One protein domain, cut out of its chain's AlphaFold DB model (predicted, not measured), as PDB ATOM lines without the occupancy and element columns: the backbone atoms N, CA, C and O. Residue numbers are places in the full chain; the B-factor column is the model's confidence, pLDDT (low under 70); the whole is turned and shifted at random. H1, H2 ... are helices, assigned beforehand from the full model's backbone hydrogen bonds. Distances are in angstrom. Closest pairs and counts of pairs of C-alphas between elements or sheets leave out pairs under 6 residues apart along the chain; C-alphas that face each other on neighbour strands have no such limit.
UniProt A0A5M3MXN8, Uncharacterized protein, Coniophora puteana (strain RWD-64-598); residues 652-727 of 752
ATOM      1  N   ASP A 652       3.352  54.314 -38.343       58.94
ATOM      2  CA  ASP A 652       3.705  54.644 -39.721       58.94
ATOM      3  C   ASP A 652       5.218  54.512 -39.962       58.94
ATOM      4  O   ASP A 652       6.036  55.402 -39.714       58.94
ATOM      5  N   THR A 653       5.582  53.361 -40.525       64.19
ATOM      6  CA  THR A 653       6.949  53.013 -40.923       64.19
ATOM      7  C   THR A 653       7.596  53.995 -41.910       64.19
ATOM      8  O   THR A 653       8.809  53.907 -42.114       64.19
ATOM      9  N   GLN A 654       6.849  54.903 -42.553       64.25
ATOM     10  CA  GLN A 654       7.423  55.877 -43.487       64.25
ATOM     11  C   GLN A 654       8.282  56.944 -42.786       64.25
ATOM     12  O   GLN A 654       9.322  57.321 -43.330       64.25
ATOM     13  N   VAL A 655       7.932  57.370 -41.562       64.12
ATOM     14  CA  VAL A 655       8.710  58.377 -40.806       64.12
ATOM     15  C   VAL A 655      10.117  57.852 -40.497       64.12
ATOM     16  O   VAL A 655      11.116  58.502 -40.806       64.12
ATOM     17  N   VAL A 656      10.213  56.619 -39.988       71.38
ATOM     18  CA  VAL A 656      11.494  55.962 -39.672       71.38
ATOM     19  C   VAL A 656      12.377  55.826 -40.921       71.38
ATOM     20  O   VAL A 656      13.577  56.100 -40.867       71.38
ATOM     21  N   LYS A 657      11.793  55.480 -42.077       75.94
ATOM     22  CA  LYS A 657      12.526  55.404 -43.355       75.94
ATOM     23  C   LYS A 657      13.053  56.772 -43.798       75.94
ATOM     24  O   LYS A 657      14.185  56.843 -44.273       75.94
ATOM     25  N   ALA A 658      12.282  57.848 -43.622       74.06
ATOM     26  CA  ALA A 658      12.706  59.206 -43.969       74.06
ATOM     27  C   ALA A 658      13.895  59.685 -43.113       74.06
ATOM     28  O   ALA A 658      14.853  60.252 -43.650       74.06
ATOM     29  N   VAL A 659      13.886  59.392 -41.807       76.25
ATOM     30  CA  VAL A 659      15.015  59.676 -40.900       76.25
ATOM     31  C   VAL A 659      16.261  58.891 -41.322       76.25
ATOM     32  O   VAL A 659      17.318  59.487 -41.538       76.25
ATOM     33  N   ILE A 660      16.134  57.575 -41.529       79.19
ATOM     34  CA  ILE A 660      17.240  56.708 -41.969       79.19
ATOM     35  C   ILE A 660      17.832  57.202 -43.300       79.19
ATOM     36  O   ILE A 660      19.045  57.380 -43.413       79.19
ATOM     37  N   PHE A 661      16.993  57.492 -44.297       82.75
ATOM     38  CA  PHE A 661      17.427  57.995 -45.605       82.75
ATOM     39  C   PHE A 661      18.167  59.343 -45.504       82.75
ATOM     40  O   PHE A 661      19.190  59.547 -46.165       82.75
ATOM     41  N   THR A 662      17.716  60.234 -44.618       78.88
ATOM     42  CA  THR A 662      18.380  61.520 -44.346       78.88
ATOM     43  C   THR A 662      19.777  61.325 -43.742       78.88
ATOM     44  O   THR A 662      20.722  62.008 -44.144       78.88
ATOM     45  N   LEU A 663      19.945  60.357 -42.833       81.19
ATOM     46  CA  LEU A 663      21.257  59.995 -42.281       81.19
ATOM     47  C   LEU A 663      22.193  59.426 -43.361       81.19
ATOM     48  O   LEU A 663      23.350  59.840 -43.435       81.19
ATOM     49  N   PHE A 664      21.698  58.562 -44.253       85.25
ATOM     50  CA  PHE A 664      22.488  58.035 -45.374       85.25
ATOM     51  C   PHE A 664      23.011  59.141 -46.309       85.25
ATOM     52  O   PHE A 664      24.192  59.130 -46.673       85.25
ATOM     53  N   ILE A 665      22.181  60.138 -46.643       81.19
ATOM     54  CA  ILE A 665      22.607  61.311 -47.429       81.19
ATOM     55  C   ILE A 665      23.663  62.131 -46.671       81.19
ATOM     56  O   ILE A 665      24.668  62.532 -47.267       81.19
ATOM     57  N   ARG A 666      23.476  62.353 -45.362       80.25
ATOM     58  CA  ARG A 666      24.428  63.093 -44.516       80.25
ATOM     59  C   ARG A 666      25.803  62.420 -44.496       80.25
ATOM     60  O   ARG A 666      26.805  63.091 -44.737       80.25
ATOM     61  N   THR A 667      25.861  61.106 -44.284       84.12
ATOM     62  CA  THR A 667      27.124  60.351 -44.270       84.12
ATOM     63  C   THR A 667      27.809  60.380 -45.638       84.12
ATOM     64  O   THR A 667      29.014  60.624 -45.714       84.12
ATOM     65  N   TRP A 668      27.067  60.237 -46.742       92.62
ATOM     66  CA  TRP A 668      27.653  60.346 -48.084       92.62
ATOM     67  C   TRP A 668      28.234  61.741 -48.373       92.62
ATOM     68  O   TRP A 668      29.294  61.857 -48.996       92.62
ATOM     69  N   ALA A 669      27.586  62.803 -47.883       82.19
ATOM     70  CA  ALA A 669      28.094  64.169 -47.994       82.19
ATOM     71  C   ALA A 669      29.382  64.389 -47.177       82.19
ATOM     72  O   ALA A 669      30.310  65.012 -47.695       82.19
ATOM     73  N   ILE A 670      29.467  63.842 -45.955       86.81
ATOM     74  CA  ILE A 670      30.668  63.898 -45.097       86.81
ATOM     75  C   ILE A 670      31.867  63.230 -45.786       86.81
ATOM     76  O   ILE A 670      32.945  63.814 -45.843       86.81
ATOM     77  N   TYR A 671      31.666  62.073 -46.425       88.38
ATOM     78  CA  TYR A 671      32.690  61.388 -47.232       88.38
ATOM     79  C   TYR A 671      32.961  62.060 -48.600       88.38
ATOM     80  O   TYR A 671      33.287  61.394 -49.588       88.38
ATOM     81  N   GLY A 672      32.810  63.387 -48.692       88.50
ATOM     82  CA  GLY A 672      33.136  64.195 -49.870       88.50
ATOM     83  C   GLY A 672      32.345  63.829 -51.129       88.50
ATOM     84  O   GLY A 672      32.848  64.019 -52.236       88.50
ATOM     85  N   ARG A 673      31.145  63.244 -50.978       90.56
ATOM     86  CA  ARG A 673      30.356  62.618 -52.060       90.56
ATOM     87  C   ARG A 673      31.115  61.520 -52.826       90.56
ATOM     88  O   ARG A 673      30.799  61.231 -53.980       90.56
ATOM     89  N   SER A 674      32.109  60.881 -52.201       93.19
ATOM     90  CA  SER A 674      32.891  59.793 -52.800       93.19
ATOM     91  C   SER A 674      31.977  58.699 -53.350       93.19
ATOM     92  O   SER A 674      31.148  58.146 -52.625       93.19
ATOM     93  N   ALA A 675      32.144  58.348 -54.629       88.44
ATOM     94  CA  ALA A 675      31.342  57.306 -55.272       88.44
ATOM     95  C   ALA A 675      31.471  55.950 -54.554       88.44
ATOM     96  O   ALA A 675      30.489  55.229 -54.427       88.44
ATOM     97  N   ARG A 676      32.656  55.639 -54.003       91.50
ATOM     98  CA  ARG A 676      32.893  54.405 -53.232       91.50
ATOM     99  C   ARG A 676      32.103  54.384 -51.923       91.50
ATOM    100  O   ARG A 676      31.492  53.369 -51.609       91.50
ATOM    101  N   ALA A 677      32.084  55.508 -51.200       90.31
ATOM    102  CA  ALA A 677      31.289  55.645 -49.981       90.31
ATOM    103  C   ALA A 677      29.787  55.564 -50.297       90.31
ATOM    104  O   ALA A 677      29.061  54.858 -49.611       90.31
ATOM    105  N   GLY A 678      29.338  56.202 -51.385       93.38
ATOM    106  CA  GLY A 678      27.957  56.102 -51.865       93.38
ATOM    107  C   GLY A 678      27.538  54.662 -52.176       93.38
ATOM    108  O   GLY A 678      26.510  54.209 -51.685       93.38
ATOM    109  N   SER A 679      28.354  53.905 -52.918       92.25
ATOM    110  CA  SER A 679      28.079  52.488 -53.206       92.25
ATOM    111  C   SER A 679      28.039  51.617 -51.946       92.25
ATOM    112  O   SER A 679      27.157  50.769 -51.835       92.25
ATOM    113  N   ALA A 680      28.950  51.830 -50.989       94.38
ATOM    114  CA  ALA A 680      28.945  51.103 -49.718       94.38
ATOM    115  C   ALA A 680      27.683  51.411 -48.891       94.38
ATOM    116  O   ALA A 680      27.002  50.495 -48.436       94.38
ATOM    117  N   LEU A 681      27.323  52.691 -48.770       91.75
ATOM    118  CA  LEU A 681      26.130  53.154 -48.058       91.75
ATOM    119  C   LEU A 681      24.830  52.613 -48.675       91.75
ATOM    120  O   LEU A 681      23.964  52.137 -47.946       91.75
ATOM    121  N   VAL A 682      24.710  52.604 -50.008       94.38
ATOM    122  CA  VAL A 682      23.570  51.977 -50.705       94.38
ATOM    123  C   VAL A 682      23.523  50.466 -50.446       94.38
ATOM    124  O   VAL A 682      22.443  49.929 -50.215       94.38
ATOM    125  N   GLY A 683      24.672  49.783 -50.414       95.00
ATOM    126  CA  GLY A 683      24.754  48.366 -50.049       95.00
ATOM    127  C   GLY A 683      24.242  48.082 -48.632       95.00
ATOM    128  O   GLY A 683      23.428  47.180 -48.448       95.00
ATOM    129  N   ILE A 684      24.650  48.892 -47.649       91.88
ATOM    130  CA  ILE A 684      24.196  48.781 -46.251       91.88
ATOM    131  C   ILE A 684      22.686  49.045 -46.145       91.88
ATOM    132  O   ILE A 684      21.977  48.271 -45.502       91.88
ATOM    133  N   TYR A 685      22.167  50.082 -46.813       90.19
ATOM    134  CA  TYR A 685      20.729  50.375 -46.833       90.19
ATOM    135  C   TYR A 685      19.909  49.217 -47.426       90.19
ATOM    136  O   TYR A 685      18.900  48.816 -46.846       90.19
ATOM    137  N   LEU A 686      20.354  48.640 -48.548       92.38
ATOM    138  CA  LEU A 686      19.683  47.498 -49.179       92.38
ATOM    139  C   LEU A 686      19.744  46.233 -48.311       92.38
ATOM    140  O   LEU A 686      18.752  45.510 -48.235       92.38
ATOM    141  N   ALA A 687      20.861  45.983 -47.621       91.88
ATOM    142  CA  ALA A 687      20.981  44.874 -46.676       91.88
ATOM    143  C   ALA A 687      20.027  45.039 -45.479       91.88
ATOM    144  O   ALA A 687      19.312  44.099 -45.132       91.88
ATOM    145  N   PHE A 688      19.950  46.241 -44.895       86.44
ATOM    146  CA  PHE A 688      19.039  46.541 -43.787       86.44
ATOM    147  C   PHE A 688      17.562  46.444 -44.205       86.44
ATOM    148  O   PHE A 688      16.759  45.820 -43.512       86.44
ATOM    149  N   ALA A 689      17.203  46.991 -45.371       84.00
ATOM    150  CA  ALA A 689      15.856  46.873 -45.925       84.00
ATOM    151  C   ALA A 689      15.484  45.408 -46.223       84.00
ATOM    152  O   ALA A 689      14.382  44.974 -45.889       84.00
ATOM    153  N   GLY A 690      16.410  44.624 -46.789       89.62
ATOM    154  CA  GLY A 690      16.225  43.192 -47.032       89.62
ATOM    155  C   GLY A 690      16.029  42.390 -45.743       89.62
ATOM    156  O   GLY A 690      15.110  41.577 -45.669       89.62
ATOM    157  N   ALA A 691      16.827  42.664 -44.707       86.44
ATOM    158  CA  ALA A 691      16.676  42.051 -43.389       86.44
ATOM    159  C   ALA A 691      15.333  42.423 -42.736       86.44
ATOM    160  O   ALA A 691      14.632  41.543 -42.242       86.44
ATOM    161  N   SER A 692      14.929  43.696 -42.791       81.94
ATOM    162  CA  SER A 692      13.633  44.160 -42.281       81.94
ATOM    163  C   SER A 692      12.459  43.459 -42.976       81.94
ATOM    164  O   SER A 692      11.589  42.917 -42.296       81.94
ATOM    165  N   ILE A 693      12.474  43.375 -44.313       85.00
ATOM    166  CA  ILE A 693      11.457  42.653 -45.094       85.00
ATOM    167  C   ILE A 693      11.449  41.161 -44.737       85.00
ATOM    168  O   ILE A 693      10.376  40.587 -44.557       85.00
ATOM    169  N   PHE A 694      12.620  40.531 -44.589       89.94
ATOM    170  CA  PHE A 694      12.722  39.131 -44.174       89.94
ATOM    171  C   PHE A 694      12.116  38.901 -42.784       89.94
ATOM    172  O   PHE A 694      11.322  37.977 -42.628       89.94
ATOM    173  N   PHE A 695      12.414  39.756 -41.799       83.06
ATOM    174  CA  PHE A 695      11.808  39.672 -40.468       83.06
ATOM    175  C   PHE A 695      10.288  39.858 -40.517       83.06
ATOM    176  O   PHE A 695       9.573  39.044 -39.940       83.06
ATOM    177  N   THR A 696       9.766  40.845 -41.255       80.44
ATOM    178  CA  THR A 696       8.312  41.022 -41.405       80.44
ATOM    179  C   THR A 696       7.650  39.804 -42.059       80.44
ATOM    180  O   THR A 696       6.627  39.333 -41.570       80.44
ATOM    181  N   LEU A 697       8.241  39.242 -43.120       82.50
ATOM    182  CA  LEU A 697       7.725  38.035 -43.779       82.50
ATOM    183  C   LEU A 697       7.842  36.778 -42.904       82.50
ATOM    184  O   LEU A 697       6.978  35.908 -42.983       82.50
ATOM    185  N   ALA A 698       8.874  36.679 -42.061       83.00
ATOM    186  CA  ALA A 698       9.002  35.612 -41.076       83.00
ATOM    187  C   ALA A 698       7.906  35.725 -40.007       83.00
ATOM    188  O   ALA A 698       7.170  34.763 -39.806       83.00
ATOM    189  N   SER A 699       7.722  36.907 -39.407       76.88
ATOM    190  CA  SER A 699       6.672  37.168 -38.413       76.88
ATOM    191  C   SER A 699       5.266  36.897 -38.955       76.88
ATOM    192  O   SER A 699       4.487  36.224 -38.286       76.88
ATOM    193  N   LEU A 700       4.964  37.337 -40.184       78.38
ATOM    194  CA  LEU A 700       3.693  37.062 -40.873       78.38
ATOM    195  C   LEU A 700       3.488  35.576 -41.218       78.38
ATOM    196  O   LEU A 700       2.361  35.144 -41.448       78.38
ATOM    197  N   ARG A 701       4.568  34.786 -41.283       80.81
ATOM    198  CA  ARG A 701       4.515  33.337 -41.523       80.81
ATOM    199  C   ARG A 701       4.406  32.528 -40.229       80.81
ATOM    200  O   ARG A 701       3.922  31.402 -40.275       80.81
ATOM    201  N   THR A 702       4.847  33.082 -39.101       78.31
ATOM    202  CA  THR A 702       4.695  32.488 -37.762       78.31
ATOM    203  C   THR A 702       3.424  32.932 -37.034       78.31
ATOM    204  O   THR A 702       3.070  32.323 -36.035       78.31
ATOM    205  N   SER A 703       2.737  33.982 -37.492       73.69
ATOM    206  CA  SER A 703       1.518  34.484 -36.850       73.69
ATOM    207  C   SER A 703       0.296  33.609 -37.155       73.69
ATOM    208  O   SER A 703      -0.379  33.798 -38.171       73.69
ATOM    209  N   SER A 704      -0.012  32.681 -36.251       64.12
ATOM    210  CA  SER A 704      -1.299  31.981 -36.190       64.12
ATOM    211  C   SER A 704      -2.447  32.975 -35.972       64.12
ATOM    212  O   SER A 704      -2.392  33.789 -35.052       64.12
ATOM    213  N   ILE A 705      -3.531  32.893 -36.753       59.69
ATOM    214  CA  ILE A 705      -4.765  33.634 -36.436       59.69
ATOM    215  C   ILE A 705      -5.533  32.840 -35.376       59.69
ATOM    216  O   ILE A 705      -6.237  31.883 -35.697       59.69
ATOM    217  N   PHE A 706      -5.394  33.238 -34.111       54.84
ATOM    218  CA  PHE A 706      -6.069  32.600 -32.983       54.84
ATOM    219  C   PHE A 706      -7.221  33.480 -32.469       54.84
ATOM    220  O   PHE A 706      -7.020  34.646 -32.138       54.84
ATOM    221  N   ARG A 707      -8.442  32.930 -32.386       46.53
ATOM    222  CA  ARG A 707      -9.625  33.639 -31.860       46.53
ATOM    223  C   ARG A 707      -9.772  33.414 -30.353       46.53
ATOM    224  O   ARG A 707      -9.970  32.282 -29.919       46.53
ATOM    225  N   ILE A 708      -9.730  34.494 -29.573       52.09
ATOM    226  CA  ILE A 708      -9.943  34.508 -28.117       52.09
ATOM    227  C   ILE A 708     -11.009  35.566 -27.785       52.09
ATOM    228  O   ILE A 708     -10.857  36.731 -28.136       52.09
ATOM    229  N   PHE A 709     -12.084  35.138 -27.110       55.50
ATOM    230  CA  PHE A 709     -13.170  35.975 -26.563       55.50
ATOM    231  C   PHE A 709     -13.773  37.032 -27.516       55.50
ATOM    232  O   PHE A 709     -13.831  38.207 -27.169       55.50
ATOM    233  N   ASP A 710     -14.241  36.607 -28.697       53.31
ATOM    234  CA  ASP A 710     -15.032  37.394 -29.675       53.31
ATOM    235  C   ASP A 710     -14.439  38.737 -30.163       53.31
ATOM    236  O   ASP A 710     -15.091  39.478 -30.898       53.31
ATOM    237  N   ILE A 711     -13.175  39.032 -29.844       53.88
ATOM    238  CA  ILE A 711     -12.437  40.178 -30.383       53.88
ATOM    239  C   ILE A 711     -11.587  39.696 -31.563       53.88
ATOM    240  O   ILE A 711     -10.605  38.973 -31.389       53.88
ATOM    241  N   GLU A 712     -11.942  40.113 -32.780       42.78
ATOM    242  CA  GLU A 712     -11.135  39.840 -33.973       42.78
ATOM    243  C   GLU A 712      -9.887  40.736 -34.000       42.78
ATOM    244  O   GLU A 712      -9.906  41.858 -34.503       42.78
ATOM    245  N   GLY A 713      -8.784  40.230 -33.440       57.28
ATOM    246  CA  GLY A 713      -7.477  40.883 -33.433       57.28
ATOM    247  C   GLY A 713      -6.366  39.958 -33.931       57.28
ATOM    248  O   GLY A 713      -6.358  38.762 -33.648       57.28
ATOM    249  N   CYS A 714      -5.400  40.515 -34.666       47.03
ATOM    250  CA  CYS A 714      -4.175  39.803 -35.037       47.03
ATOM    251  C   CYS A 714      -3.170  39.872 -33.880       47.03
ATOM    252  O   CYS A 714      -2.396  40.824 -33.777       47.03
ATOM    253  N   PHE A 715      -3.187  38.869 -33.005       58.53
ATOM    254  CA  PHE A 715      -2.238  38.754 -31.898       58.53
ATOM    255  C   PHE A 715      -0.999  37.958 -32.323       58.53
ATOM    256  O   PHE A 715      -1.110  36.901 -32.940       58.53
ATOM    257  N   LEU A 716       0.194  38.463 -31.995       48.59
ATOM    258  CA  LEU A 716       1.445  37.748 -32.240       48.59
ATOM    259  C   LEU A 716       1.649  36.671 -31.170       48.59
ATOM    260  O   LEU A 716       1.847  36.979 -29.994       48.59
ATOM    261  N   GLU A 717       1.647  35.413 -31.600       49.47
ATOM    262  CA  GLU A 717       1.984  34.249 -30.781       49.47
ATOM    263  C   GLU A 717       3.492  34.249 -30.464       49.47
ATOM    264  O   GLU A 717       4.307  33.622 -31.142       49.47
ATOM    265  N   MET A 718       3.892  35.031 -29.454       51.62
ATOM    266  CA  MET A 718       5.271  35.035 -28.960       51.62
ATOM    267  C   MET A 718       5.588  33.685 -28.312       51.62
ATOM    268  O   MET A 718       4.948  33.299 -27.335       51.62
ATOM    269  N   ALA A 719       6.591  32.995 -28.862       46.97
ATOM    270  CA  ALA A 719       6.983  31.651 -28.450       46.97
ATOM    271  C   ALA A 719       7.281  31.531 -26.939       46.97
ATOM    272  O   ALA A 719       7.702  32.483 -26.276       46.97
ATOM    273  N   GLU A 720       7.089  30.322 -26.410       55.28
ATOM    274  CA  GLU A 720       6.890  30.043 -24.979       55.28
ATOM    275  C   GLU A 720       7.917  30.573 -23.949       55.28
ATOM    276  O   GLU A 720       7.474  30.877 -22.835       55.28
ATOM    277  N   PRO A 721       9.240  30.717 -24.217       54.03
ATOM    278  CA  PRO A 721      10.220  31.019 -23.160       54.03
ATOM    279  C   PRO A 721       9.949  32.290 -22.335       54.03
ATOM    280  O   PRO A 721      10.323  32.366 -21.163       54.03
ATOM    281  N   ILE A 722       9.288  33.288 -22.930       52.16
ATOM    282  CA  ILE A 722       9.039  34.593 -22.296       52.16
ATOM    283  C   ILE A 722       7.823  34.543 -21.353       52.16
ATOM    284  O   ILE A 722       7.826  35.168 -20.292       52.16
ATOM    285  N   TRP A 723       6.790  33.762 -21.680       53.03
ATOM    286  CA  TRP A 723       5.578  33.689 -20.853       53.03
ATOM    287  C   TRP A 723       5.798  32.952 -19.530       53.03
ATOM    288  O   TRP A 723       5.212  33.339 -18.518       53.03
ATOM    289  N   GLN A 724       6.688  31.954 -19.495       56.41
ATOM    290  CA  GLN A 724       7.035  31.257 -18.249       56.41
ATOM    291  C   GLN A 724       7.841  32.135 -17.273       56.41
ATOM    292  O   GLN A 724       7.791  31.902 -16.067       56.41
ATOM    293  N   THR A 725       8.542  33.163 -17.766       54.72
ATOM    294  CA  THR A 725       9.331  34.094 -16.938       54.72
ATOM    295  C   THR A 725       8.570  35.368 -16.556       54.72
ATOM    296  O   THR A 725       8.707  35.827 -15.424       54.72
ATOM    297  N   LEU A 726       7.732  35.924 -17.443       48.88
ATOM    298  CA  LEU A 726       7.019  37.196 -17.207       48.88
ATOM    299  C   LEU A 726       5.519  37.061 -16.888       48.88
ATOM    300  O   LEU A 726       4.909  38.021 -16.418       48.88
ATOM    301  N   GLY A 727       4.910  35.887 -17.082       55.38
ATOM    302  CA  GLY A 727       3.490  35.657 -16.786       55.38
ATOM    303  C   GLY A 727       3.095  35.868 -15.311       55.38
ATOM    304  O   GLY A 727       2.134  36.601 -15.053       55.38
TER     305      GLY A 727
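This is residues 652 to 727 of the 752 residues of an uncharacterized protein of Coniophora puteana (strain RWD-64-598) (UniProt A0A5M3MXN8). The model is a long helical hairpin, H1 and the longer H2 side by side in a narrow V that closes at their link, with a wide loop of residues 703 to 720 beyond the far end of H2. The loop swings out and folds back, and the short helix H3 sticks out from it as the last element. The printed part has 76 residues with three named helices, in the order H1, H2, H3, and no named strand; the class is all helix. The whole is extended, with a radius of gyration of the C-alphas of 19.2 A, and it is a rod spanning 58 by 25 by 22 A.

H1, residues 653 to 670, and H2, residues 675 to 702, form a helical hairpin over a tight link of 4 residues. They run opposite ways at a shallow tilt of 20 degrees. They touch with a part of each alone, residues 664 to 668 of H1 and 677 to 685 of H2; the closest C-alphas are those of Trp 668 and Gly 678, 5.7 A apart. Residues 690 to 698 of H2 stand free. H3, residues 721 to 727, is apart from H1 and from H2. In H1 and H2 every O i to N i+4 pair is within hydrogen-bond range; in H3, 2 of 3 are.

H1 begins at C-alpha 653 (6.949, 53.013, -40.923) and is 26.4 A long from first to last C-alpha. H2, 28 residues, measures 40.4 A and ends at C-alpha 702 (4.695, 32.488, -37.762). H3 ends at C-alpha 727 (3.490, 35.657, -16.786).

The C-alphas of Gly 672 and Phe 709 are the two farthest apart, at 59.0 A. The printed part has no cut. The link from H2 to H3 is long, with 18 residues. Residues 720 to 727 stand free. The mean pLDDT of the printed part is 73.9; residues 652 to 655 and 704 to 727 are under 70.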